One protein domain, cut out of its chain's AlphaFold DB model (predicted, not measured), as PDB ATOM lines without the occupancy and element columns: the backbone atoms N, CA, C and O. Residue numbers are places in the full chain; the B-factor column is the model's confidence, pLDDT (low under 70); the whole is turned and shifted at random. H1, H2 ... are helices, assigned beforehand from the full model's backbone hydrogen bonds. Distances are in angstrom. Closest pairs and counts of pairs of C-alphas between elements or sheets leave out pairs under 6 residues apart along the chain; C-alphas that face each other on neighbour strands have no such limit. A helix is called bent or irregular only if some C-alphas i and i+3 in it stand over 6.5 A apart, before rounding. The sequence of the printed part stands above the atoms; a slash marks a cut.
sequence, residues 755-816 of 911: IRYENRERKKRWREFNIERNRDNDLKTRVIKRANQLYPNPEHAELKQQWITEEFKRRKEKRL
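AT A GLANCE: This is residues 755 to 816 of the 911 residues of the protein "DUF3020 domain-containing protein" of Pichia kudriavzevii (UniProt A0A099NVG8). A helical hairpin, H2 and H3 folded back on each other, makes the body, and a third helix, H1, sticks out from the H2 end as a free arm with residues 755 to 771. The arm makes much of the length: the C-alphas span 54 by 23 by 14 A, while the body without the free stretch spans 33 by 15 by 12 A. The printed part has 62 residues with three named helices, H1, H2 and H3 in chain order, and no named strand; the class is all helix. The whole is extended, with a radius of gyration of the C-alphas of 16.5 A.

IN THESE COORDINATES: The longest helix by residues is H3, residues 794 to 816, 23 residues and 32.5 A from first to last C-alpha; it ends with C-alpha 816 at (-30.783, 55.258, -46.522). H3 is irregular, with C-alphas 795 and 798 lying 7.9 A apart, and it has a kink of 32 degrees near residue 801. Before it comes H2, residues 771 to 790, 28.6 A long, from C-alpha 771 at (-19.252, 49.979, -48.657) to C-alpha 790 at (-39.790, 32.478, -39.142). H1, residues 755 to 769, is 20.7 A long and begins with C-alpha 755 at (3.956, 48.353, -51.916).

HOW THE PARTS SIT: H3 touches H2, with 15 pairs of C-alphas within 8 A; the closest are those of Lys 800 and Ala 787, 6.0 A apart. The two run opposite ways at a steep tilt of 37 degrees, only just past shallow, and their centres are 9.7 A apart. They form a helical hairpin, joined by a tight link of 3 residues. H1 and H2 meet only through their link, which is tight, with 1 residue between them. H1 and H3 are apart. In H1 and H2 every O i to N i+4 pair is within hydrogen-bond range; in H3 17 of 19 are.

THE WHOLE: The outline is a rod, and the two C-alphas farthest apart are those of Ile 755 and Glu 795, at 53.9 A. The first and last printed C-alphas, of Ile 755 and Leu 816, are 35.8 A apart. Residues 755 to 771, of which 755 to 769 belong to H1, stand free. The body without them has 45 residues and a radius of gyration of 10.8 A. The printed part has no cut, and neither link is long. The mean pLDDT of the printed part is 91.2, and no printed residue is under 70; H1 has a mean of 88, H2 of 93 and H3 of 92.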
ATOM      1  N   ILE A 755       4.908  49.425 -51.568       83.94
ATOM      2  CA  ILE A 755       3.956  48.353 -51.916       83.94
ATOM      3  C   ILE A 755       2.977  48.060 -50.761       83.94
ATOM      4  O   ILE A 755       1.798  47.774 -51.000       83.94
ATOM      5  N   ARG A 756       3.416  48.152 -49.494       91.44
ATOM      6  CA  ARG A 756       2.530  48.031 -48.315       91.44
ATOM      7  C   ARG A 756       1.565  49.210 -48.198       91.44
ATOM      8  O   ARG A 756       0.394  48.983 -47.890       91.44
ATOM      9  N   TYR A 757       2.030  50.442 -48.401       84.12
ATOM     10  CA  TYR A 757       1.200  51.646 -48.351       84.12
ATOM     11  C   TYR A 757       0.156  51.638 -49.470       84.12
ATOM     12  O   TYR A 757      -1.038  51.781 -49.209       84.12
ATOM     13  N   GLU A 758       0.578  51.340 -50.696       87.50
ATOM     14  CA  GLU A 758      -0.303  51.235 -51.853       87.50
ATOM     15  C   GLU A 758      -1.333  50.110 -51.698       87.50
ATOM     16  O   GLU A 758      -2.521  50.327 -51.925       87.50
ATOM     17  N   ASN A 759      -0.949  48.934 -51.187       92.31
ATOM     18  CA  ASN A 759      -1.926  47.883 -50.885       92.31
ATOM     19  C   ASN A 759      -2.883  48.245 -49.736       92.31
ATOM     20  O   ASN A 759      -4.009  47.740 -49.721       92.31
ATOM     21  N   ARG A 760      -2.486  49.101 -48.782       93.94
ATOM     22  CA  ARG A 760      -3.404  49.648 -47.765       93.94
ATOM     23  C   ARG A 760      -4.404  50.607 -48.407       93.94
ATOM     24  O   ARG A 760      -5.601  50.438 -48.185       93.94
ATOM     25  N   GLU A 761      -3.935  51.534 -49.239       89.69
ATOM     26  CA  GLU A 761      -4.766  52.498 -49.970       89.69
ATOM     27  C   GLU A 761      -5.716  51.817 -50.966       89.69
ATOM     28  O   GLU A 761      -6.917  52.072 -50.931       89.69
ATOM     29  N   ARG A 762      -5.238  50.865 -51.773       91.44
ATOM     30  CA  ARG A 762      -6.069  50.056 -52.681       91.44
ATOM     31  C   ARG A 762      -7.154  49.287 -51.924       91.44
ATOM     32  O   ARG A 762      -8.319  49.325 -52.310       91.44
ATOM     33  N   LYS A 763      -6.810  48.638 -50.801       91.75
ATOM     34  CA  LYS A 763      -7.792  47.949 -49.940       91.75
ATOM     35  C   LYS A 763      -8.737  48.916 -49.222       91.75
ATOM     36  O   LYS A 763      -9.849  48.522 -48.886       91.75
ATOM     37  N   LYS A 764      -8.327  50.158 -48.961       90.56
ATOM     38  CA  LYS A 764      -9.184  51.216 -48.410       90.56
ATOM     39  C   LYS A 764     -10.194  51.684 -49.465       90.56
ATOM     40  O   LYS A 764     -11.382  51.471 -49.248       90.56
ATOM     41  N   ARG A 765      -9.736  52.128 -50.640       87.88
ATOM     42  CA  ARG A 765     -10.585  52.545 -51.774       87.88
ATOM     43  C   ARG A 765     -11.556  51.446 -52.206       87.88
ATOM     44  O   ARG A 765     -12.736  51.711 -52.401       87.88
ATOM     45  N   TRP A 766     -11.109  50.187 -52.247       89.06
ATOM     46  CA  TRP A 766     -11.984  49.043 -52.530       89.06
ATOM     47  C   TRP A 766     -13.089  48.856 -51.475       89.06
ATOM     48  O   TRP A 766     -14.233  48.586 -51.842       89.06
ATOM     49  N   ARG A 767     -12.785  49.021 -50.175       86.31
ATOM     50  CA  ARG A 767     -13.795  48.968 -49.097       86.31
ATOM     51  C   ARG A 767     -14.742  50.166 -49.127       86.31
ATOM     52  O   ARG A 767     -15.912  49.985 -48.813       86.31
ATOM     53  N   GLU A 768     -14.239  51.350 -49.471       82.69
ATOM     54  CA  GLU A 768     -15.011  52.591 -49.594       82.69
ATOM     55  C   GLU A 768     -15.998  52.493 -50.768       82.69
ATOM     56  O   GLU A 768     -17.194  52.675 -50.568       82.69
ATOM     57  N   PHE A 769     -15.539  52.073 -51.951       83.12
ATOM     58  CA  PHE A 769     -16.390  51.833 -53.123       83.12
ATOM     59  C   PHE A 769     -17.424  50.720 -52.879       83.12
ATOM     60  O   PHE A 769     -18.612  50.884 -53.149       83.12
ATOM     61  N   ASN A 770     -17.014  49.594 -52.284       90.50
ATOM     62  CA  ASN A 770     -17.922  48.481 -51.981       90.50
ATOM     63  C   ASN A 770     -18.722  48.662 -50.676       90.50
ATOM     64  O   ASN A 770     -19.387  47.715 -50.251       90.50
ATOM     65  N   ILE A 771     -18.683  49.824 -50.008       88.38
ATOM     66  CA  ILE A 771     -19.252  49.979 -48.657       88.38
ATOM     67  C   ILE A 771     -20.751  49.654 -48.615       88.38
ATOM     68  O   ILE A 771     -21.208  48.934 -47.727       88.38
ATOM     69  N   GLU A 772     -21.500  50.103 -49.621       86.62
ATOM     70  CA  GLU A 772     -22.943  49.887 -49.747       86.62
ATOM     71  C   GLU A 772     -23.273  48.432 -50.131       86.62
ATOM     72  O   GLU A 772     -24.139  47.807 -49.516       86.62
ATOM     73  N   ARG A 773     -22.509  47.832 -51.060       87.44
ATOM     74  CA  ARG A 773     -22.630  46.405 -51.427       87.44
ATOM     75  C   ARG A 773     -22.357  45.495 -50.224       87.44
ATOM     76  O   ARG A 773     -23.075  44.518 -50.011       87.44
ATOM     77  N   ASN A 774     -21.373  45.842 -49.394       89.38
ATOM     78  CA  ASN A 774     -21.043  45.122 -48.165       89.38
ATOM     79  C   ASN A 774     -22.138  45.274 -47.092       89.38
ATOM     80  O   ASN A 774     -22.562  44.269 -46.515       89.38
ATOM     81  N   ARG A 775     -22.660  46.494 -46.875       90.56
ATOM     82  CA  ARG A 775     -23.816  46.753 -45.989       90.56
ATOM     83  C   ARG A 775     -25.054  45.960 -46.418       90.56
ATOM     84  O   ARG A 775     -25.772  45.442 -45.561       90.56
ATOM     85  N   ASP A 776     -25.296  45.835 -47.721       92.75
ATOM     86  CA  ASP A 776     -26.406  45.049 -48.262       92.75
ATOM     87  C   ASP A 776     -26.189  43.538 -48.158       92.75
ATOM     88  O   ASP A 776     -27.140  42.826 -47.842       92.75
ATOM     89  N   ASN A 777     -24.973  43.026 -48.350       92.94
ATOM     90  CA  ASN A 777     -24.684  41.595 -48.200       92.94
ATOM     91  C   ASN A 777     -24.825  41.122 -46.740       92.94
ATOM     92  O   ASN A 777     -25.428  40.078 -46.475       92.94
ATOM     93  N   ASP A 778     -24.349  41.918 -45.780       92.62
ATOM     94  CA  ASP A 778     -24.568  41.701 -44.344       92.62
ATOM     95  C   ASP A 778     -26.069  41.785 -43.982       92.62
ATOM     96  O   ASP A 778     -26.623  40.909 -43.306       92.62
ATOM     97  N   LEU A 779     -26.786  42.780 -44.522       94.94
ATOM     98  CA  LEU A 779     -28.234  42.895 -44.352       94.94
ATOM     99  C   LEU A 779     -29.000  41.688 -44.928       94.94
ATOM    100  O   LEU A 779     -29.813  41.112 -44.203       94.94
ATOM    101  N   LYS A 780     -28.716  41.260 -46.167       94.81
ATOM    102  CA  LYS A 780     -29.278  40.042 -46.784       94.81
ATOM    103  C   LYS A 780     -29.017  38.825 -45.902       94.81
ATOM    104  O   LYS A 780     -29.953  38.103 -45.571       94.81
ATOM    105  N   THR A 781     -27.780  38.647 -45.437       96.06
ATOM    106  CA  THR A 781     -27.387  37.531 -44.563       96.06
ATOM    107  C   THR A 781     -28.204  37.502 -43.266       96.06
ATOM    108  O   THR A 781     -28.696  36.442 -42.873       96.06
ATOM    109  N   ARG A 782     -28.407  38.650 -42.604       96.00
ATOM    110  CA  ARG A 782     -29.258  38.736 -41.400       96.00
ATOM    111  C   ARG A 782     -30.740  38.502 -41.695       96.00
ATOM    112  O   ARG A 782     -31.403  37.821 -40.912       96.00
ATOM    113  N   VAL A 783     -31.264  39.040 -42.799       96.56
ATOM    114  CA  VAL A 783     -32.668  38.849 -43.200       96.56
ATOM    115  C   VAL A 783     -32.933  37.378 -43.536       96.56
ATOM    116  O   VAL A 783     -33.863  36.810 -42.979       96.56
ATOM    117  N   ILE A 784     -32.072  36.718 -44.316       94.44
ATOM    118  CA  ILE A 784     -32.174  35.283 -44.636       94.44
ATOM    119  C   ILE A 784     -32.093  34.423 -43.364       94.44
ATOM    120  O   ILE A 784     -32.927  33.538 -43.170       94.44
ATOM    121  N   LYS A 785     -31.159  34.713 -42.443       96.25
ATOM    122  CA  LYS A 785     -31.077  34.017 -41.141       96.25
ATOM    123  C   LYS A 785     -32.379  34.135 -40.337       96.25
ATOM    124  O   LYS A 785     -32.835  33.136 -39.788       96.25
ATOM    125  N   ARG A 786     -33.012  35.314 -40.314       94.00
ATOM    126  CA  ARG A 786     -34.306  35.529 -39.640       94.00
ATOM    127  C   ARG A 786     -35.481  34.893 -40.394       94.00
ATOM    128  O   ARG A 786     -36.376  34.344 -39.762       94.00
ATOM    129  N   ALA A 787     -35.458  34.886 -41.724       93.62
ATOM    130  CA  ALA A 787     -36.462  34.217 -42.550       93.62
ATOM    131  C   ALA A 787     -36.440  32.694 -42.361       93.62
ATOM    132  O   ALA A 787     -37.491  32.066 -42.314       93.62
ATOM    133  N   ASN A 788     -35.257  32.098 -42.185       92.50
ATOM    134  CA  ASN A 788     -35.102  30.682 -41.839       92.50
ATOM    135  C   ASN A 788     -35.671  30.337 -40.451       92.50
ATOM    136  O   ASN A 788     -36.094  29.205 -40.244       92.50
ATOM    137  N   GLN A 789     -35.699  31.294 -39.517       92.12
ATOM    138  CA  GLN A 789     -36.297  31.122 -38.187       92.12
ATOM    139  C   GLN A 789     -37.825  31.293 -38.200       92.12
ATOM    140  O   GLN A 789     -38.516  30.597 -37.464       92.12
ATOM    141  N   LEU A 790     -38.349  32.212 -39.020       89.81
ATOM    142  CA  LEU A 790     -39.790  32.478 -39.142       89.81
ATOM    143  C   LEU A 790     -40.509  31.460 -40.041       89.81
ATOM    144  O   LEU A 790     -41.634  31.068 -39.746       89.81
ATOM    145  N   TYR A 791     -39.846  31.013 -41.108       91.12
ATOM    146  CA  TYR A 791     -40.374  30.078 -42.102       91.12
ATOM    147  C   TYR A 791     -39.431  28.862 -42.233       91.12
ATOM    148  O   TYR A 791     -38.630  28.778 -43.179       91.12
ATOM    149  N   PRO A 792     -39.481  27.928 -41.260       87.69
ATOM    150  CA  PRO A 792     -38.695  26.696 -41.295       87.69
ATOM    151  C   PRO A 792     -39.270  25.660 -42.276       87.69
ATOM    152  O   PRO A 792     -38.512  24.873 -42.837       87.69
ATOM    153  N   ASN A 793     -40.587  25.667 -42.511       90.69
ATOM    154  CA  ASN A 793     -41.262  24.695 -43.374       90.69
ATOM    155  C   ASN A 793     -41.056  25.027 -44.868       90.69
ATOM    156  O   ASN A 793     -41.216  26.191 -45.251       90.69
ATOM    157  N   PRO A 794     -40.785  24.033 -45.738       80.69
ATOM    158  CA  PRO A 794     -40.604  24.257 -47.176       80.69
ATOM    159  C   PRO A 794     -41.895  24.706 -47.879       80.69
ATOM    160  O   PRO A 794     -41.829  25.468 -48.837       80.69
ATOM    161  N   GLU A 795     -43.068  24.333 -47.358       84.50
ATOM    162  CA  GLU A 795     -44.389  24.784 -47.838       84.50
ATOM    163  C   GLU A 795     -44.599  26.306 -47.732       84.50
ATOM    164  O   GLU A 795     -45.557  26.847 -48.276       84.50
ATOM    165  N   HIS A 796     -43.722  27.021 -47.022       87.56
ATOM    166  CA  HIS A 796     -43.757  28.479 -46.901       87.56
ATOM    167  C   HIS A 796     -42.617  29.158 -47.674       87.56
ATOM    168  O   HIS A 796     -42.322  30.321 -47.412       87.56
ATOM    169  N   ALA A 797     -41.961  28.465 -48.616       88.00
ATOM    170  CA  ALA A 797     -40.844  29.010 -49.393       88.00
ATOM    171  C   ALA A 797     -41.190  30.319 -50.130       88.00
ATOM    172  O   ALA A 797     -40.371  31.236 -50.149       88.00
ATOM    173  N   GLU A 798     -42.404  30.440 -50.669       89.81
ATOM    174  CA  GLU A 798     -42.863  31.650 -51.362       89.81
ATOM    175  C   GLU A 798     -43.075  32.822 -50.387       89.81
ATOM    176  O   GLU A 798     -42.438  33.863 -50.529       89.81
ATOM    177  N   LEU A 799     -43.863  32.621 -49.319       91.06
ATOM    178  CA  LEU A 799     -44.059  33.603 -48.234       91.06
ATOM    179  C   LEU A 799     -42.724  34.050 -47.612       91.06
ATOM    180  O   LEU A 799     -42.535  35.213 -47.263       91.06
ATOM    181  N   LYS A 800     -41.769  33.123 -47.505       92.12
ATOM    182  CA  LYS A 800     -40.406  33.361 -47.032       92.12
ATOM    183  C   LYS A 800     -39.607  34.244 -47.990       92.12
ATOM    184  O   LYS A 800     -38.918  35.143 -47.521       92.12
ATOM    185  N   GLN A 801     -39.694  34.017 -49.302       92.19
ATOM    186  CA  GLN A 801     -39.051  34.862 -50.317       92.19
ATOM    187  C   GLN A 801     -39.677  36.263 -50.371       92.19
ATOM    188  O   GLN A 801     -38.942  37.250 -50.372       92.19
ATOM    189  N   GLN A 802     -41.010  36.358 -50.327       94.38
ATOM    190  CA  GLN A 802     -41.740  37.626 -50.227       94.38
ATOM    191  C   GLN A 802     -41.283  38.412 -48.986       94.38
ATOM    192  O   GLN A 802     -40.786  39.533 -49.110       94.38
ATOM    193  N   TRP A 803     -41.302  37.778 -47.806       96.19
ATOM    194  CA  TRP A 803     -40.856  38.395 -46.553       96.19
ATOM    195  C   TRP A 803     -39.373  38.799 -46.566       96.19
ATOM    196  O   TRP A 803     -39.032  39.863 -46.050       96.19
ATOM    197  N   ILE A 804     -38.480  37.996 -47.168       94.06
ATOM    198  CA  ILE A 804     -37.066  38.372 -47.357       94.06
ATOM    199  C   ILE A 804     -36.966  39.655 -48.187       94.06
ATOM    200  O   ILE A 804     -36.238  40.567 -47.795       94.06
ATOM    201  N   THR A 805     -37.690  39.742 -49.303       95.06
ATOM    202  CA  THR A 805     -37.648  40.898 -50.206       95.06
ATOM    203  C   THR A 805     -38.209  42.157 -49.546       95.06
ATOM    204  O   THR A 805     -37.570  43.209 -49.603       95.06
ATOM    205  N   GLU A 806     -39.355  42.065 -48.869       94.88
ATOM    206  CA  GLU A 806     -39.976  43.188 -48.154       94.88
ATOM    207  C   GLU A 806     -39.125  43.674 -46.976       94.88
ATOM    208  O   GLU A 806     -38.817  44.862 -46.870       94.88
ATOM    209  N   GLU A 807     -38.687  42.767 -46.099       96.00
ATOM    210  CA  GLU A 807     -37.890  43.117 -44.922       96.00
ATOM    211  C   GLU A 807     -36.482  43.611 -45.313       96.00
ATOM    212  O   GLU A 807     -35.914  44.463 -44.620       96.00
ATOM    213  N   PHE A 808     -35.922  43.134 -46.434       96.38
ATOM    214  CA  PHE A 808     -34.702  43.695 -47.016       96.38
ATOM    215  C   PHE A 808     -34.932  45.123 -47.522       96.38
ATOM    216  O   PHE A 808     -34.217  46.023 -47.074       96.38
ATOM    217  N   LYS A 809     -35.948  45.355 -48.374       95.44
ATOM    218  CA  LYS A 809     -36.314  46.697 -48.873       95.44
ATOM    219  C   LYS A 809     -36.510  47.676 -47.713       95.44
ATOM    220  O   LYS A 809     -35.790  48.666 -47.628       95.44
ATOM    221  N   ARG A 810     -37.370  47.332 -46.751       95.94
ATOM    222  CA  ARG A 810     -37.700  48.152 -45.572       95.94
ATOM    223  C   ARG A 810     -36.492  48.461 -44.680       95.94
ATOM    224  O   ARG A 810     -36.399  49.544 -44.103       95.94
ATOM    225  N   ARG A 811     -35.543  47.525 -44.526       92.38
ATOM    226  CA  ARG A 811     -34.298  47.793 -43.778       92.38
ATOM    227  C   ARG A 811     -33.270  48.589 -44.577       92.38
ATOM    228  O   ARG A 811     -32.534  49.347 -43.947       92.38
ATOM    229  N   LYS A 812     -33.213  48.440 -45.906       94.12
ATOM    230  CA  LYS A 812     -32.358  49.256 -46.780       94.12
ATOM    231  C   LYS A 812     -32.855  50.700 -46.830       94.12
ATOM    232  O   LYS A 812     -32.082  51.607 -46.548       94.12
ATOM    233  N   GLU A 813     -34.145  50.900 -47.065       93.25
ATOM    234  CA  GLU A 813     -34.828  52.195 -46.984       93.25
ATOM    235  C   GLU A 813     -34.555  52.879 -45.636       93.25
ATOM    236  O   GLU A 813     -33.994  53.970 -45.595       93.25
ATOM    237  N   LYS A 814     -34.799  52.191 -44.511       93.00
ATOM    238  CA  LYS A 814     -34.500  52.727 -43.171       93.00
ATOM    239  C   LYS A 814     -32.997  52.919 -42.889       93.00
ATOM    240  O   LYS A 814     -32.635  53.574 -41.909       93.00
ATOM    241  N   ARG A 815     -32.084  52.347 -43.684       91.19
ATOM    242  CA  ARG A 815     -30.655  52.707 -43.646       91.19
ATOM    243  C   ARG A 815     -30.443  54.023 -44.398       91.19
ATOM    244  O   ARG A 815     -29.947  54.970 -43.797       91.19
ATOM    245  N   LEU A 816     -30.902  54.095 -45.642       87.94
ATOM    246  CA  LEU A 816     -30.783  55.258 -46.522       87.94
ATOM    247  C   LEU A 816     -31.443  56.519 -45.926       87.94
ATOM    248  O   LEU A 816     -30.841  57.585 -45.948       87.94
TER     249      LEU A 816